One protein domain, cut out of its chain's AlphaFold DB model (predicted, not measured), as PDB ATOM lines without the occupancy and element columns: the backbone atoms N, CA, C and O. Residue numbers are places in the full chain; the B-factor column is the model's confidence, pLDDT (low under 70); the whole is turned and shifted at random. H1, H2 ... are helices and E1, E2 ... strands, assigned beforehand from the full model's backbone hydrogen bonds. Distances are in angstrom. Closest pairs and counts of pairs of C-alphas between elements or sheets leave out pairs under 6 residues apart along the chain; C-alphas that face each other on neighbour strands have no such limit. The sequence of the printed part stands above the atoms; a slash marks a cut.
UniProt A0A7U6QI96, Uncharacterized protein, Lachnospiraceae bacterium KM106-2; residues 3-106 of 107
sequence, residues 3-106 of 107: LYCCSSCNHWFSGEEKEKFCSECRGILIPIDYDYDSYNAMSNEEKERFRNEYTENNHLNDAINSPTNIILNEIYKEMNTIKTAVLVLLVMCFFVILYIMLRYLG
ATOM      1  N   LEU A   3      12.968  30.011 150.146       89.56
ATOM      2  CA  LEU A   3      13.747  28.787 150.274       89.56
ATOM      3  C   LEU A   3      12.878  27.586 149.877       89.56
ATOM      4  O   LEU A   3      11.712  27.496 150.259       89.56
ATOM      5  N   TYR A   4      13.454  26.661 149.120       89.25
ATOM      6  CA  TYR A   4      12.800  25.427 148.699       89.25
ATOM      7  C   TYR A   4      13.655  24.221 149.057       89.25
ATOM      8  O   TYR A   4      14.884  24.279 149.005       89.25
ATOM      9  N   CYS A   5      12.986  23.112 149.363       87.94
ATOM     10  CA  CYS A   5      13.596  21.795 149.481       87.94
ATOM     11  C   CYS A   5      12.999  20.866 148.423       87.94
ATOM     12  O   CYS A   5      11.780  20.802 148.249       87.94
ATOM     13  N   CYS A   6      13.850  20.144 147.698       86.31
ATOM     14  CA  CYS A   6      13.380  19.119 146.779       86.31
ATOM     15  C   CYS A   6      13.004  17.840 147.528       86.31
ATOM     16  O   CYS A   6      13.841  17.256 148.212       86.31
ATOM     17  N   SER A   7      11.791  17.343 147.288       81.44
ATOM     18  CA  SER A   7      11.298  16.113 147.905       81.44
ATOM     19  C   SER A   7      11.998  14.833 147.433       81.44
ATOM     20  O   SER A   7      11.830  13.788 148.043       81.44
ATOM     21  N   SER A   8      12.746  14.877 146.326       78.06
ATOM     22  CA  SER A   8      13.348  13.683 145.714       78.06
ATOM     23  C   SER A   8      14.853  13.566 145.955       78.06
ATOM     24  O   SER A   8      15.360  12.458 146.104       78.06
ATOM     25  N   CYS A   9      15.586  14.683 145.965       79.75
ATOM     26  CA  CYS A   9      17.043  14.688 146.162       79.75
ATOM     27  C   CYS A   9      17.496  15.420 147.432       79.75
ATOM     28  O   CYS A   9      18.698  15.519 147.667       79.75
ATOM     29  N   ASN A  10      16.559  15.948 148.227       81.44
ATOM     30  CA  ASN A  10      16.820  16.722 149.445       81.44
ATOM     31  C   ASN A  10      17.759  17.919 149.231       81.44
ATOM     32  O   ASN A  10      18.423  18.366 150.164       81.44
ATOM     33  N   HIS A  11      17.839  18.438 148.003       85.25
ATOM     34  CA  HIS A  11      18.612  19.635 147.702       85.25
ATOM     35  C   HIS A  11      17.837  20.891 148.121       85.25
ATOM     36  O   HIS A  11      16.639  20.998 147.849       85.25
ATOM     37  N   TRP A  12      18.532  21.832 148.763       87.81
ATOM     38  CA  TRP A  12      17.973  23.085 149.279       87.81
ATOM     39  C   TRP A  12      18.495  24.259 148.460       87.81
ATOM     40  O   TRP A  12      19.709  24.403 148.310       87.81
ATOM     41  N   PHE A  13      17.603  25.100 147.945       87.19
ATOM     42  CA  PHE A  13      17.982  26.204 147.060       87.19
ATOM     43  C   PHE A  13      16.965  27.354 147.078       87.19
ATOM     44  O   PHE A  13      15.870  27.227 147.630       87.19
ATOM     45  N   SER A  14      17.347  28.499 146.504       88.38
ATOM     46  CA  SER A  14      16.457  29.640 146.282       88.38
ATOM     47  C   SER A  14      15.691  29.488 144.980       88.38
ATOM     48  O   SER A  14      16.279  29.192 143.946       88.38
ATOM     49  N   GLY A  15      14.392  29.765 145.019       77.31
ATOM     50  CA  GLY A  15      13.546  29.746 143.830       77.31
ATOM     51  C   GLY A  15      12.553  30.899 143.811       77.31
ATOM     52  O   GLY A  15      12.318  31.578 144.820       77.31
ATOM     53  N   GLU A  16      11.954  31.121 142.646       76.69
ATOM     54  CA  GLU A  16      10.749  31.941 142.539       76.69
ATOM     55  C   GLU A  16       9.504  31.107 142.851       76.69
ATOM     56  O   GLU A  16       9.458  29.906 142.602       76.69
ATOM     57  N   GLU A  17       8.424  31.756 143.291       68.38
ATOM     58  CA  GLU A  17       7.151  31.088 143.613       68.38
ATOM     59  C   GLU A  17       6.521  30.319 142.436       68.38
ATOM     60  O   GLU A  17       5.657  29.464 142.622       68.38
ATOM     61  N   LYS A  18       6.979  30.597 141.212       66.81
ATOM     62  CA  LYS A  18       6.542  29.919 139.988       66.81
ATOM     63  C   LYS A  18       7.266  28.594 139.735       66.81
ATOM     64  O   LYS A  18       6.777  27.798 138.931       66.81
ATOM     65  N   GLU A  19       8.402  28.346 140.381       69.94
ATOM     66  CA  GLU A  19       9.166  27.115 140.202       69.94
ATOM     67  C   GLU A  19       8.525  25.973 140.991       69.94
ATOM     68  O   GLU A  19       8.418  26.002 142.214       69.94
ATOM     69  N   LYS A  20       8.061  24.952 140.265       75.38
ATOM     70  CA  LYS A  20       7.385  23.780 140.847       75.38
ATOM     71  C   LYS A  20       8.280  22.544 140.939       75.38
ATOM     72  O   LYS A  20       7.929  21.597 141.640       75.38
ATOM     73  N   PHE A  21       9.408  22.538 140.224       81.31
ATOM     74  CA  PHE A  21      10.255  21.360 140.039       81.31
ATOM     75  C   PHE A  21      11.732  21.681 140.247       81.31
ATOM     76  O   PHE A  21      12.209  22.731 139.824       81.31
ATOM     77  N   CYS A  22      12.457  20.745 140.852       83.44
ATOM     78  CA  CYS A  22      13.890  20.855 141.089       83.44
ATOM     79  C   CYS A  22      14.690  20.887 139.780       83.44
ATOM     80  O   CYS A  22      14.457  20.082 138.880       83.44
ATOM     81  N   SER A  23      15.676  21.777 139.690       81.44
ATOM     82  CA  SER A  23      16.587  21.869 138.543       81.44
ATOM     83  C   SER A  23      17.434  20.606 138.345       81.44
ATOM     84  O   SER A  23      17.709  20.231 137.208       81.44
ATOM     85  N   GLU A  24      17.803  19.930 139.436       80.50
ATOM     86  CA  GLU A  24      18.704  18.770 139.425       80.50
ATOM     87  C   GLU A  24      17.987  17.476 139.010       80.50
ATOM     88  O   GLU A  24      18.418  16.755 138.105       80.50
ATOM     89  N   CYS A  25      16.859  17.177 139.662       76.38
ATOM     90  CA  CYS A  25      16.163  15.894 139.510       76.38
ATOM     91  C   CYS A  25      14.713  16.011 139.030       76.38
ATOM     92  O   CYS A  25      14.032  15.000 138.898       76.38
ATOM     93  N   ARG A  26      14.210  17.235 138.805       80.44
ATOM     94  CA  ARG A  26      12.794  17.527 138.500       80.44
ATOM     95  C   ARG A  26      11.784  17.002 139.524       80.44
ATOM     96  O   ARG A  26      10.591  16.971 139.233       80.44
ATOM     97  N   GLY A  27      12.243  16.646 140.724       77.44
ATOM     98  CA  GLY A  27      11.385  16.321 141.858       77.44
ATOM     99  C   GLY A  27      10.540  17.514 142.298       77.44
ATOM    100  O   GLY A  27      10.845  18.663 141.965       77.44
ATOM    101  N   ILE A  28       9.476  17.241 143.050       82.69
ATOM    102  CA  ILE A  28       8.561  18.276 143.540       82.69
ATOM    103  C   ILE A  28       9.305  19.180 144.526       82.69
ATOM    104  O   ILE A  28      10.068  18.713 145.375       82.69
ATOM    105  N   LEU A  29       9.093  20.488 144.394       86.25
ATOM    106  CA  LEU A  29       9.613  21.463 145.343       86.25
ATOM    107  C   LEU A  29       8.619  21.714 146.456       86.25
ATOM    108  O   LEU A  29       7.447  22.001 146.209       86.25
ATOM    109  N   ILE A  30       9.122  21.643 147.680       85.56
ATOM    110  CA  ILE A  30       8.374  21.977 148.876       85.56
ATOM    111  C   ILE A  30       8.849  23.360 149.330       85.56
ATOM    112  O   ILE A  30      10.045  23.531 149.595       85.56
ATOM    113  N   PRO A  31       7.955  24.365 149.368       86.81
ATOM    114  CA  PRO A  31       8.297  25.675 149.893       86.81
ATOM    115  C   PRO A  31       8.593  25.559 151.386       86.81
ATOM    116  O   PRO A  31       7.840  24.936 152.134       86.81
ATOM    117  N   ILE A  32       9.687  26.178 151.802       87.50
ATOM    118  CA  ILE A  32      10.079  26.287 153.199       87.50
ATOM    119  C   ILE A  32       9.610  27.649 153.691       87.50
ATOM    120  O   ILE A  32       9.873  28.668 153.049       87.50
ATOM    121  N   ASP A  33       8.925  27.672 154.831       86.00
ATOM    122  CA  ASP A  33       8.522  28.911 155.501       86.00
ATOM    123  C   ASP A  33       9.722  29.539 156.230       86.00
ATOM    124  O   ASP A  33       9.793  29.613 157.455       86.00
ATOM    125  N   TYR A  34      10.747  29.874 155.446       86.62
ATOM    126  CA  TYR A  34      11.974  30.511 155.892       86.62
ATOM    127  C   TYR A  34      12.598  31.303 154.744       86.62
ATOM    128  O   TYR A  34      12.528  30.913 153.574       86.62
ATOM    129  N   ASP A  35      13.219  32.430 155.074       88.06
ATOM    130  CA  ASP A  35      13.852  33.286 154.080       88.06
ATOM    131  C   ASP A  35      15.214  32.724 153.639       88.06
ATOM    132  O   ASP A  35      16.048  32.318 154.455       88.06
ATOM    133  N   TYR A  36      15.446  32.711 152.325       88.62
ATOM    134  CA  TYR A  36      16.684  32.182 151.760       88.62
ATOM    135  C   TYR A  36      17.908  33.009 152.148       88.62
ATOM    136  O   TYR A  36      18.969  32.433 152.363       88.62
ATOM    137  N   ASP A  37      17.793  34.333 152.240       89.25
ATOM    138  CA  ASP A  37      18.945  35.193 152.525       89.25
ATOM    139  C   ASP A  37      19.430  34.953 153.961       89.25
ATOM    140  O   ASP A  37      20.629  34.793 154.208       89.25
ATOM    141  N   SER A  38      18.480  34.779 154.883       90.00
ATOM    142  CA  SER A  38      18.734  34.350 156.263       90.00
ATOM    143  C   SER A  38      19.373  32.960 156.330       90.00
ATOM    144  O   SER A  38      20.361  32.765 157.035       90.00
ATOM    145  N   TYR A  39      18.860  31.998 155.555       89.81
ATOM    146  CA  TYR A  39      19.460  30.665 155.453       89.81
ATOM    147  C   TYR A  39      20.874  30.724 154.876       89.81
ATOM    148  O   TYR A  39      21.773  30.036 155.349       89.81
ATOM    149  N   ASN A  40      21.105  31.546 153.855       89.88
ATOM    150  CA  ASN A  40      22.383  31.612 153.167       89.88
ATOM    151  C   ASN A  40      23.479  32.238 154.041       89.88
ATOM    152  O   ASN A  40      24.633  31.816 153.942       89.88
ATOM    153  N   ALA A  41      23.106  33.174 154.918       92.31
ATOM    154  CA  ALA A  41      23.995  33.801 155.892       92.31
ATOM    155  C   ALA A  41      24.482  32.846 156.999       92.31
ATOM    156  O   ALA A  41      25.496  33.127 157.636       92.31
ATOM    157  N   MET A  42      23.796  31.721 157.217       92.75
ATOM    158  CA  MET A  42      24.215  30.703 158.180       92.75
ATOM    159  C   MET A  42      25.519  30.017 157.752       92.75
ATOM    160  O   MET A  42      25.764  29.747 156.570       92.75
ATOM    161  N   SER A  43      26.330  29.656 158.743       94.12
ATOM    162  CA  SER A  43      27.458  28.745 158.562       94.12
ATOM    163  C   SER A  43      26.988  27.361 158.098       94.12
ATOM    164  O   SER A  43      25.821  26.989 158.230       94.12
ATOM    165  N   ASN A  44      27.907  26.555 157.563       90.62
ATOM    166  CA  ASN A  44      27.571  25.206 157.099       90.62
ATOM    167  C   ASN A  44      27.000  24.319 158.222       90.62
ATOM    168  O   ASN A  44      26.053  23.573 157.982       90.62
ATOM    169  N   GLU A  45      27.520  24.456 159.444       92.00
ATOM    170  CA  GLU A  45      27.064  23.717 160.630       92.00
ATOM    171  C   GLU A  45      25.657  24.148 161.076       92.00
ATOM    172  O   GLU A  45      24.833  23.329 161.482       92.00
ATOM    173  N   GLU A  46      25.350  25.444 160.997       92.19
ATOM    174  CA  GLU A  46      24.008  25.972 161.268       92.19
ATOM    175  C   GLU A  46      23.003  25.532 160.204       92.19
ATOM    176  O   GLU A  46      21.910  25.090 160.551       92.19
ATOM    177  N   LYS A  47      23.393  25.554 158.924       90.88
ATOM    178  CA  LYS A  47      22.560  25.047 157.824       90.88
ATOM    179  C   LYS A  47      22.219  23.575 158.011       90.88
ATOM    180  O   LYS A  47      21.097  23.173 157.725       90.88
ATOM    181  N   GLU A  48      23.168  22.761 158.462       88.94
ATOM    182  CA  GLU A  48      22.941  21.333 158.681       88.94
ATOM    183  C   GLU A  48      21.990  21.072 159.849       88.94
ATOM    184  O   GLU A  48      21.036  20.307 159.696       88.94
ATOM    185  N   ARG A  49      22.167  21.786 160.968       90.56
ATOM    186  CA  ARG A  49      21.227  21.740 162.098       90.56
ATOM    187  C   ARG A  49      19.825  22.180 161.693       90.56
ATOM    188  O   ARG A  49      18.875  21.446 161.948       90.56
ATOM    189  N   PHE A  50      19.713  23.309 160.994       90.81
ATOM    190  CA  PHE A  50      18.440  23.817 160.490       90.81
ATOM    191  C   PHE A  50      17.745  22.798 159.581       90.81
ATOM    192  O   PHE A  50      16.561  22.534 159.752       90.81
ATOM    193  N   ARG A  51      18.472  22.186 158.633       89.19
ATOM    194  CA  ARG A  51      17.894  21.170 157.738       89.19
ATOM    195  C   ARG A  51      17.350  19.977 158.516       89.19
ATOM    196  O   ARG A  51      16.246  19.537 158.214       89.19
ATOM    197  N   ASN A  52      18.093  19.474 159.499       86.81
ATOM    198  CA  ASN A  52      17.663  18.325 160.296       86.81
ATOM    199  C   ASN A  52      16.414  18.664 161.121       86.81
ATOM    200  O   ASN A  52      15.401  17.977 161.002       86.81
ATOM    201  N   GLU A  53      16.454  19.770 161.863       88.31
ATOM    202  CA  GLU A  53      15.351  20.220 162.717       88.31
ATOM    203  C   GLU A  53      14.090  20.546 161.906       88.31
ATOM    204  O   GLU A  53      12.991  20.116 162.248       88.31
ATOM    205  N   TYR A  54      14.237  21.265 160.790       86.69
ATOM    206  CA  TYR A  54      13.103  21.634 159.950       86.69
ATOM    207  C   TYR A  54      12.483  20.404 159.276       86.69
ATOM    208  O   TYR A  54      11.259  20.321 159.165       86.69
ATOM    209  N   THR A  55      13.309  19.437 158.855       82.50
ATOM    210  CA  THR A  55      12.830  18.201 158.218       82.50
ATOM    211  C   THR A  55      12.033  17.329 159.189       82.50
ATOM    212  O   THR A  55      11.005  16.768 158.802       82.50
ATOM    213  N   GLU A  56      12.480  17.248 160.442       81.31
ATOM    214  CA  GLU A  56      11.826  16.490 161.512       81.31
ATOM    215  C   GLU A  56      10.528  17.165 161.977       81.31
ATOM    216  O   GLU A  56       9.468  16.543 161.954       81.31
ATOM    217  N   ASN A  57      10.580  18.462 162.297       80.81
ATOM    218  CA  ASN A  57       9.441  19.196 162.857       80.81
ATOM    219  C   ASN A  57       8.289  19.410 161.864       80.81
ATOM    220  O   ASN A  57       7.139  19.536 162.280       80.81
ATOM    221  N   ASN A  58       8.573  19.467 160.558       74.69
ATOM    222  CA  ASN A  58       7.557  19.726 159.529       74.69
ATOM    223  C   ASN A  58       7.109  18.465 158.782       74.69
ATOM    224  O   ASN A  58       6.476  18.584 157.734       74.69
ATOM    225  N   HIS A  59       7.450  17.267 159.277       65.69
ATOM    226  CA  HIS A  59       7.112  15.998 158.616       65.69
ATOM    227  C   HIS A  59       7.517  15.962 157.134       65.69
ATOM    228  O   HIS A  59       6.921  15.259 156.314       65.69
ATOM    229  N   LEU A  60       8.560  16.711 156.761       69.56
ATOM    230  CA  LEU A  60       9.048  16.735 155.385       69.56
ATOM    231  C   LEU A  60       9.501  15.346 154.964       69.56
ATOM    232  O   LEU A  60       9.352  15.010 153.800       69.56
ATOM    233  N   ASN A  61       9.968  14.520 155.904       65.50
ATOM    234  CA  ASN A  61      10.262  13.114 155.659       65.50
ATOM    235  C   ASN A  61       9.067  12.336 155.096       65.50
ATOM    236  O   ASN A  61       9.280  11.475 154.253       65.50
ATOM    237  N   ASP A  62       7.828  12.636 155.479       64.69
ATOM    238  CA  ASP A  62       6.655  11.922 154.958       64.69
ATOM    239  C   ASP A  62       6.332  12.364 153.521       64.69
ATOM    240  O   ASP A  62       5.958  11.556 152.670       64.69
ATOM    241  N   ALA A  63       6.549  13.648 153.216       61.66
ATOM    242  CA  ALA A  63       6.427  14.177 151.862       61.66
ATOM    243  C   ALA A  63       7.581  13.709 150.957       61.66
ATOM    244  O   ALA A  63       7.343  13.288 149.827       61.66
ATOM    245  N   ILE A  64       8.820  13.735 151.448       64.25
ATOM    246  CA  ILE A  64      10.050  13.289 150.774       64.25
ATOM    247  C   ILE A  64       9.983  11.785 150.491       64.25
ATOM    248  O   ILE A  64      10.124  11.359 149.346       64.25
ATOM    249  N   ASN A  65       9.675  10.980 151.511       63.22
ATOM    250  CA  ASN A  65       9.619   9.520 151.418       63.22
ATOM    251  C   ASN A  65       8.266   8.998 150.917       63.22
ATOM    252  O   ASN A  65       7.994   7.799 151.004       63.22
ATOM    253  N   SER A  66       7.408   9.872 150.383       64.19
ATOM    254  CA  SER A  66       6.169   9.437 149.748       64.19
ATOM    255  C   SER A  66       6.487   8.430 148.630       64.19
ATOM    256  O   SER A  66       7.380   8.693 147.812       64.19
ATOM    257  N   PRO A  67       5.757   7.301 148.533       62.31
ATOM    258  CA  PRO A  67       6.021   6.265 147.535       62.31
ATOM    259  C   PRO A  67       6.063   6.817 146.104       62.31
ATOM    260  O   PRO A  67       6.849   6.361 145.279       62.31
ATOM    261  N   THR A  68       5.267   7.851 145.816       64.88
ATOM    262  CA  THR A  68       5.269   8.541 144.521       64.88
ATOM    263  C   THR A  68       6.612   9.209 144.213       64.88
ATOM    264  O   THR A  68       7.073   9.143 143.077       64.88
ATOM    265  N   ASN A  69       7.267   9.817 145.206       63.84
ATOM    266  CA  ASN A  69       8.539  10.520 145.027       63.84
ATOM    267  C   ASN A  69       9.723   9.560 144.892       63.84
ATOM    268  O   ASN A  69      10.642   9.837 144.119       63.84
ATOM    269  N   ILE A  70       9.670   8.418 145.581       66.25
ATOM    270  CA  ILE A  70      10.670   7.349 145.461       66.25
ATOM    271  C   ILE A  70      10.663   6.783 144.034       66.25
ATOM    272  O   ILE A  70      11.700   6.772 143.371       66.25
ATOM    273  N   ILE A  71       9.482   6.414 143.524       68.75
ATOM    274  CA  ILE A  71       9.322   5.865 142.167       68.75
ATOM    275  C   ILE A  71       9.753   6.888 141.105       68.75
ATOM    276  O   ILE A  71      10.431   6.543 140.138       68.75
ATOM    277  N   LEU A  72       9.399   8.165 141.280       68.19
ATOM    278  CA  LEU A  72       9.767   9.214 140.328       68.19
ATOM    279  C   LEU A  72      11.291   9.414 140.248       68.19
ATOM    280  O   LEU A  72      11.831   9.623 139.160       68.19
ATOM    281  N   ASN A  73      11.987   9.319 141.385       68.31
ATOM    282  CA  ASN A  73      13.441   9.447 141.446       68.31
ATOM    283  C   ASN A  73      14.149   8.267 140.758       68.31
ATOM    284  O   ASN A  73      15.121   8.468 140.026       68.31
ATOM    285  N   GLU A  74      13.636   7.046 140.935       72.44
ATOM    286  CA  GLU A  74      14.137   5.862 140.227       72.44
ATOM    287  C   GLU A  74      13.978   6.007 138.709       72.44
ATOM    288  O   GLU A  74      14.962   5.873 137.976       72.44
ATOM    289  N   ILE A  75      12.790   6.403 138.239       74.12
ATOM    290  CA  ILE A  75      12.528   6.636 136.810       74.12
ATOM    291  C   ILE A  75      13.476   7.704 136.246       74.12
ATOM    292  O   ILE A  75      14.037   7.540 135.160       74.12
ATOM    293  N   TYR A  76      13.699   8.801 136.975       70.62
ATOM    294  CA  TYR A  76      14.584   9.866 136.506       70.62
ATOM    295  C   TYR A  76      16.044   9.406 136.398       70.62
ATOM    296  O   TYR A  76      16.733   9.714 135.418       70.62
ATOM    297  N   LYS A  77      16.519   8.632 137.379       75.00
ATOM    298  CA  LYS A  77      17.870   8.065 137.368       75.00
ATOM    299  C   LYS A  77      18.074   7.133 136.173       75.00
ATOM    300  O   LYS A  77      19.114   7.208 135.509       75.00
ATOM    301  N   GLU A  78      17.081   6.309 135.855       79.50
ATOM    302  CA  GLU A  78      17.105   5.468 134.657       79.50
ATOM    303  C   GLU A  78      17.127   6.309 133.376       79.50
ATOM    304  O   GLU A  78      17.983   6.095 132.514       79.50
ATOM    305  N   MET A  79      16.276   7.334 133.274       76.19
ATOM    306  CA  MET A  79      16.246   8.227 132.110       76.19
ATOM    307  C   MET A  79      17.588   8.927 131.868       76.19
ATOM    308  O   MET A  79      18.045   9.011 130.725       76.19
ATOM    309  N   ASN A  80      18.246   9.420 132.921       76.69
ATOM    310  CA  ASN A  80      19.536  10.093 132.779       76.69
ATOM    311  C   ASN A  80      20.661   9.118 132.387       76.69
ATOM    312  O   ASN A  80      21.545   9.457 131.593       76.69
ATOM    313  N   THR A  81      20.596   7.881 132.883       83.00
ATOM    314  CA  THR A  81      21.524   6.808 132.502       83.00
ATOM    315  C   THR A  81      21.368   6.456 131.020       83.00
ATOM    316  O   THR A  81      22.356   6.421 130.286       83.00
ATOM    317  N   ILE A  82      20.127   6.297 130.547       84.62
ATOM    318  CA  ILE A  82      19.816   6.036 129.132       84.62
ATOM    319  C   ILE A  82      20.303   7.190 128.250       84.62
ATOM    320  O   ILE A  82      20.976   6.961 127.244       84.62
ATOM    321  N   LYS A  83      20.023   8.438 128.644       84.69
ATOM    322  CA  LYS A  83      20.474   9.633 127.917       84.69
ATOM    323  C   LYS A  83      21.997   9.659 127.761       84.69
ATOM    324  O   LYS A  83      22.499   9.937 126.673       84.69
ATOM    325  N   THR A  84      22.720   9.344 128.833       88.31
ATOM    326  CA  THR A  84      24.187   9.301 128.829       88.31
ATOM    327  C   THR A  84      24.709   8.194 127.913       88.31
ATOM    328  O   THR A  84      25.596   8.443 127.100       88.31
ATOM    329  N   ALA A  85      24.118   6.997 127.971       91.62
ATOM    330  CA  ALA A  85      24.496   5.883 127.102       91.62
ATOM    331  C   ALA A  85      24.300   6.212 125.610       91.62
ATOM    332  O   ALA A  85      25.189   5.951 124.799       91.62
ATOM    333  N   VAL A  86      23.175   6.843 125.249       92.81
ATOM    334  CA  VAL A  86      22.906   7.275 123.866       92.81
ATOM    335  C   VAL A  86      23.926   8.315 123.402       92.81
ATOM    336  O   VAL A  86      24.443   8.206 122.292       92.81
ATOM    337  N   LEU A  87      24.256   9.297 124.248       93.50
ATOM    338  CA  LEU A  87      25.250  10.322 123.919       93.50
ATOM    339  C   LEU A  87      26.622   9.697 123.626       93.50
ATOM    340  O   LEU A  87      27.245  10.020 122.617       93.50
ATOM    341  N   VAL A  88      27.073   8.774 124.480       94.44
ATOM    342  CA  VAL A  88      28.353   8.072 124.302       94.44
ATOM    343  C   VAL A  88      28.362   7.280 122.995       94.44
ATOM    344  O   VAL A  88      29.330   7.357 122.240       94.44
ATOM    345  N   LEU A  89      27.276   6.568 122.683       94.94
ATOM    346  CA  LEU A  89      27.169   5.793 121.449       94.94
ATOM    347  C   LEU A  89      27.242   6.685 120.199       94.94
ATOM    348  O   LEU A  89      27.963   6.359 119.258       94.94
ATOM    349  N   LEU A  90      26.567   7.838 120.206       94.62
ATOM    350  CA  LEU A  90      26.625   8.801 119.102       94.62
ATOM    351  C   LEU A  90      28.038   9.351 118.883       94.62
ATOM    352  O   LEU A  90      28.497   9.437 117.743       94.62
ATOM    353  N   VAL A  91      28.743   9.681 119.966       95.81
ATOM    354  CA  VAL A  91      30.131  10.155 119.906       95.81
ATOM    355  C   VAL A  91      31.050   9.072 119.335       95.81
ATOM    356  O   VAL A  91      31.852   9.352 118.445       95.81
ATOM    357  N   MET A  92      30.894   7.818 119.770       94.06
ATOM    358  CA  MET A  92      31.651   6.685 119.227       94.06
ATOM    359  C   MET A  92      31.396   6.494 117.725       94.06
ATOM    360  O   MET A  92      32.346   6.354 116.954       94.06
ATOM    361  N   CYS A  93      30.135   6.554 117.281       95.19
ATOM    362  CA  CYS A  93      29.789   6.485 115.860       95.19
ATOM    363  C   CYS A  93      30.419   7.627 115.054       95.19
ATOM    364  O   CYS A  93      30.931   7.392 113.960       95.19
ATOM    365  N   PHE A  94      30.427   8.849 115.593       96.00
ATOM    366  CA  PHE A  94      31.061   9.994 114.945       96.00
ATOM    367  C   PHE A  94      32.562   9.768 114.721       96.00
ATOM    368  O   PHE A  94      33.047   9.998 113.616       96.00
ATOM    369  N   PHE A  95      33.288   9.249 115.718       95.62
ATOM    370  CA  PHE A  95      34.714   8.938 115.566       95.62
ATOM    371  C   PHE A  95      34.980   7.840 114.534       95.62
ATOM    372  O   PHE A  95      35.942   7.941 113.775       95.62
ATOM    373  N   VAL A  96      34.120   6.820 114.458       94.81
ATOM    374  CA  VAL A  96      34.226   5.773 113.428       94.81
ATOM    375  C   VAL A  96      34.029   6.363 112.032       94.81
ATOM    376  O   VAL A  96      34.820   6.086 111.132       94.81
ATOM    377  N   ILE A  97      33.015   7.211 111.849       94.81
ATOM    378  CA  ILE A  97      32.763   7.887 110.568       94.81
ATOM    379  C   ILE A  97      33.937   8.805 110.211       94.81
ATOM    380  O   ILE A  97      34.417   8.762 109.081       94.81
ATOM    381  N   LEU A  98      34.440   9.589 111.169       94.50
ATOM    382  CA  LEU A  98      35.597  10.461 110.980       94.50
ATOM    383  C   LEU A  98      36.829   9.660 110.536       94.50
ATOM    384  O   LEU A  98      37.491  10.036 109.575       94.50
ATOM    385  N   TYR A  99      37.104   8.532 111.194       94.75
ATOM    386  CA  TYR A  99      38.205   7.640 110.836       94.75
ATOM    387  C   TYR A  99      38.067   7.101 109.406       94.75
ATOM    388  O   TYR A  99      39.025   7.147 108.635       94.75
ATOM    389  N   ILE A 100      36.869   6.642 109.025       93.94
ATOM    390  CA  ILE A 100      36.594   6.172 107.659       93.94
ATOM    391  C   ILE A 100      36.827   7.301 106.649       93.94
ATOM    392  O   ILE A 100      37.482   7.076 105.636       93.94
ATOM    393  N   MET A 101      36.336   8.510 106.935       91.94
ATOM    394  CA  MET A 101      36.502   9.678 106.065       91.94
ATOM    395  C   MET A 101      37.975  10.061 105.887       91.94
ATOM    396  O   MET A 101      38.403  10.278 104.757       91.94
ATOM    397  N   LEU A 102      38.761  10.092 106.970       91.31
ATOM    398  CA  LEU A 102      40.204  10.369 106.917       91.31
ATOM    399  C   LEU A 102      40.932   9.349 106.035       91.31
ATOM    400  O   LEU A 102      41.683   9.725 105.137       91.31
ATOM    401  N   ARG A 103      40.616   8.064 106.219       92.00
ATOM    402  CA  ARG A 103      41.204   6.965 105.447       92.00
ATOM    403  C   ARG A 103      40.771   6.974 103.977       92.00
ATOM    404  O   ARG A 103      41.507   6.492 103.122       92.00
ATOM    405  N   TYR A 104      39.587   7.508 103.670       89.19
ATOM    406  CA  TYR A 104      39.098   7.688 102.298       89.19
ATOM    407  C   TYR A 104      39.731   8.904 101.605       89.19
ATOM    408  O   TYR A 104      39.952   8.881 100.398       89.19
ATOM    409  N   LEU A 105      40.065   9.948 102.370       88.31
ATOM    410  CA  LEU A 105      40.767  11.148 101.898       88.31
ATOM    411  C   LEU A 105      42.280  10.937 101.707       88.31
ATOM    412  O   LEU A 105      42.963  11.855 101.257       88.31
ATOM    413  N   GLY A 106      42.797   9.740 102.001       75.25
ATOM    414  CA  GLY A 106      44.197   9.375 101.774       75.25
ATOM    415  C   GLY A 106      45.176   9.928 102.812       75.25
ATOM    416  O   GLY A 106      46.368  10.004 102.513       75.25
TER     417      GLY A 106
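This is residues 3 to 106 of the 107 residues of an uncharacterized protein of Lachnospiraceae bacterium KM106-2 (UniProt A0A7U6QI96). A small head, made of a strongly twisted three-stranded sheet and the helices H1, H2 and H3, sits at one end of the long helix H4, whose residues 81 to 104 stick out as an arm. The printed part has 104 residues, with three named strands followed by four named helices; the sheet runs E2, E1, E3, antiparallel throughout, and the class is mostly helix. The whole is extended, with a radius of gyration of the C-alphas of 21.0 A and spans of 70 by 33 by 27 A.

Start at E1, residues 3 to 6, the inner strand, which forms a hairpin with E2, residues 12 to 15; look for N 4 and O 13, 2.9 A apart. On to E3, residues 29 to 35, also antiparallel to E1, with N 30 and O 5 at 2.8 A. H1, residues 36 to 41, stands up from the sheet at 44 degrees; the closest C-alphas of E1 and H1 are Leu 3 and Tyr 36, 4.7 A. H2, residues 44 to 57, only grazes the sheet and is close to H1 but not clearly touching, the closest C-alphas being Tyr 39 and Lys 47, 6.8 A. H3, residues 60 to 64, also only grazes it. H4, residues 67 to 104, is not on the sheet and is apart from H1 and H2. In H1, H2, H3 and H4 every O i to N i+4 pair is within hydrogen-bond range.

Find C-alpha 3 at (13.747, 28.787, 150.274), where E1 begins. E3 spans 15.3 A and H2 19.9 A. From C-alpha 67 at (6.021, 6.265, 147.535), H4 runs 56.1 A to C-alpha 104 at (39.098, 7.688, 102.298).

The C-alphas farthest apart, Asn 57 and Gly 106, are 71.0 A apart. The printed part has no cut; E2 to E3 is the long link. Residues 17 to 19 and 59 to 73 are under pLDDT 70.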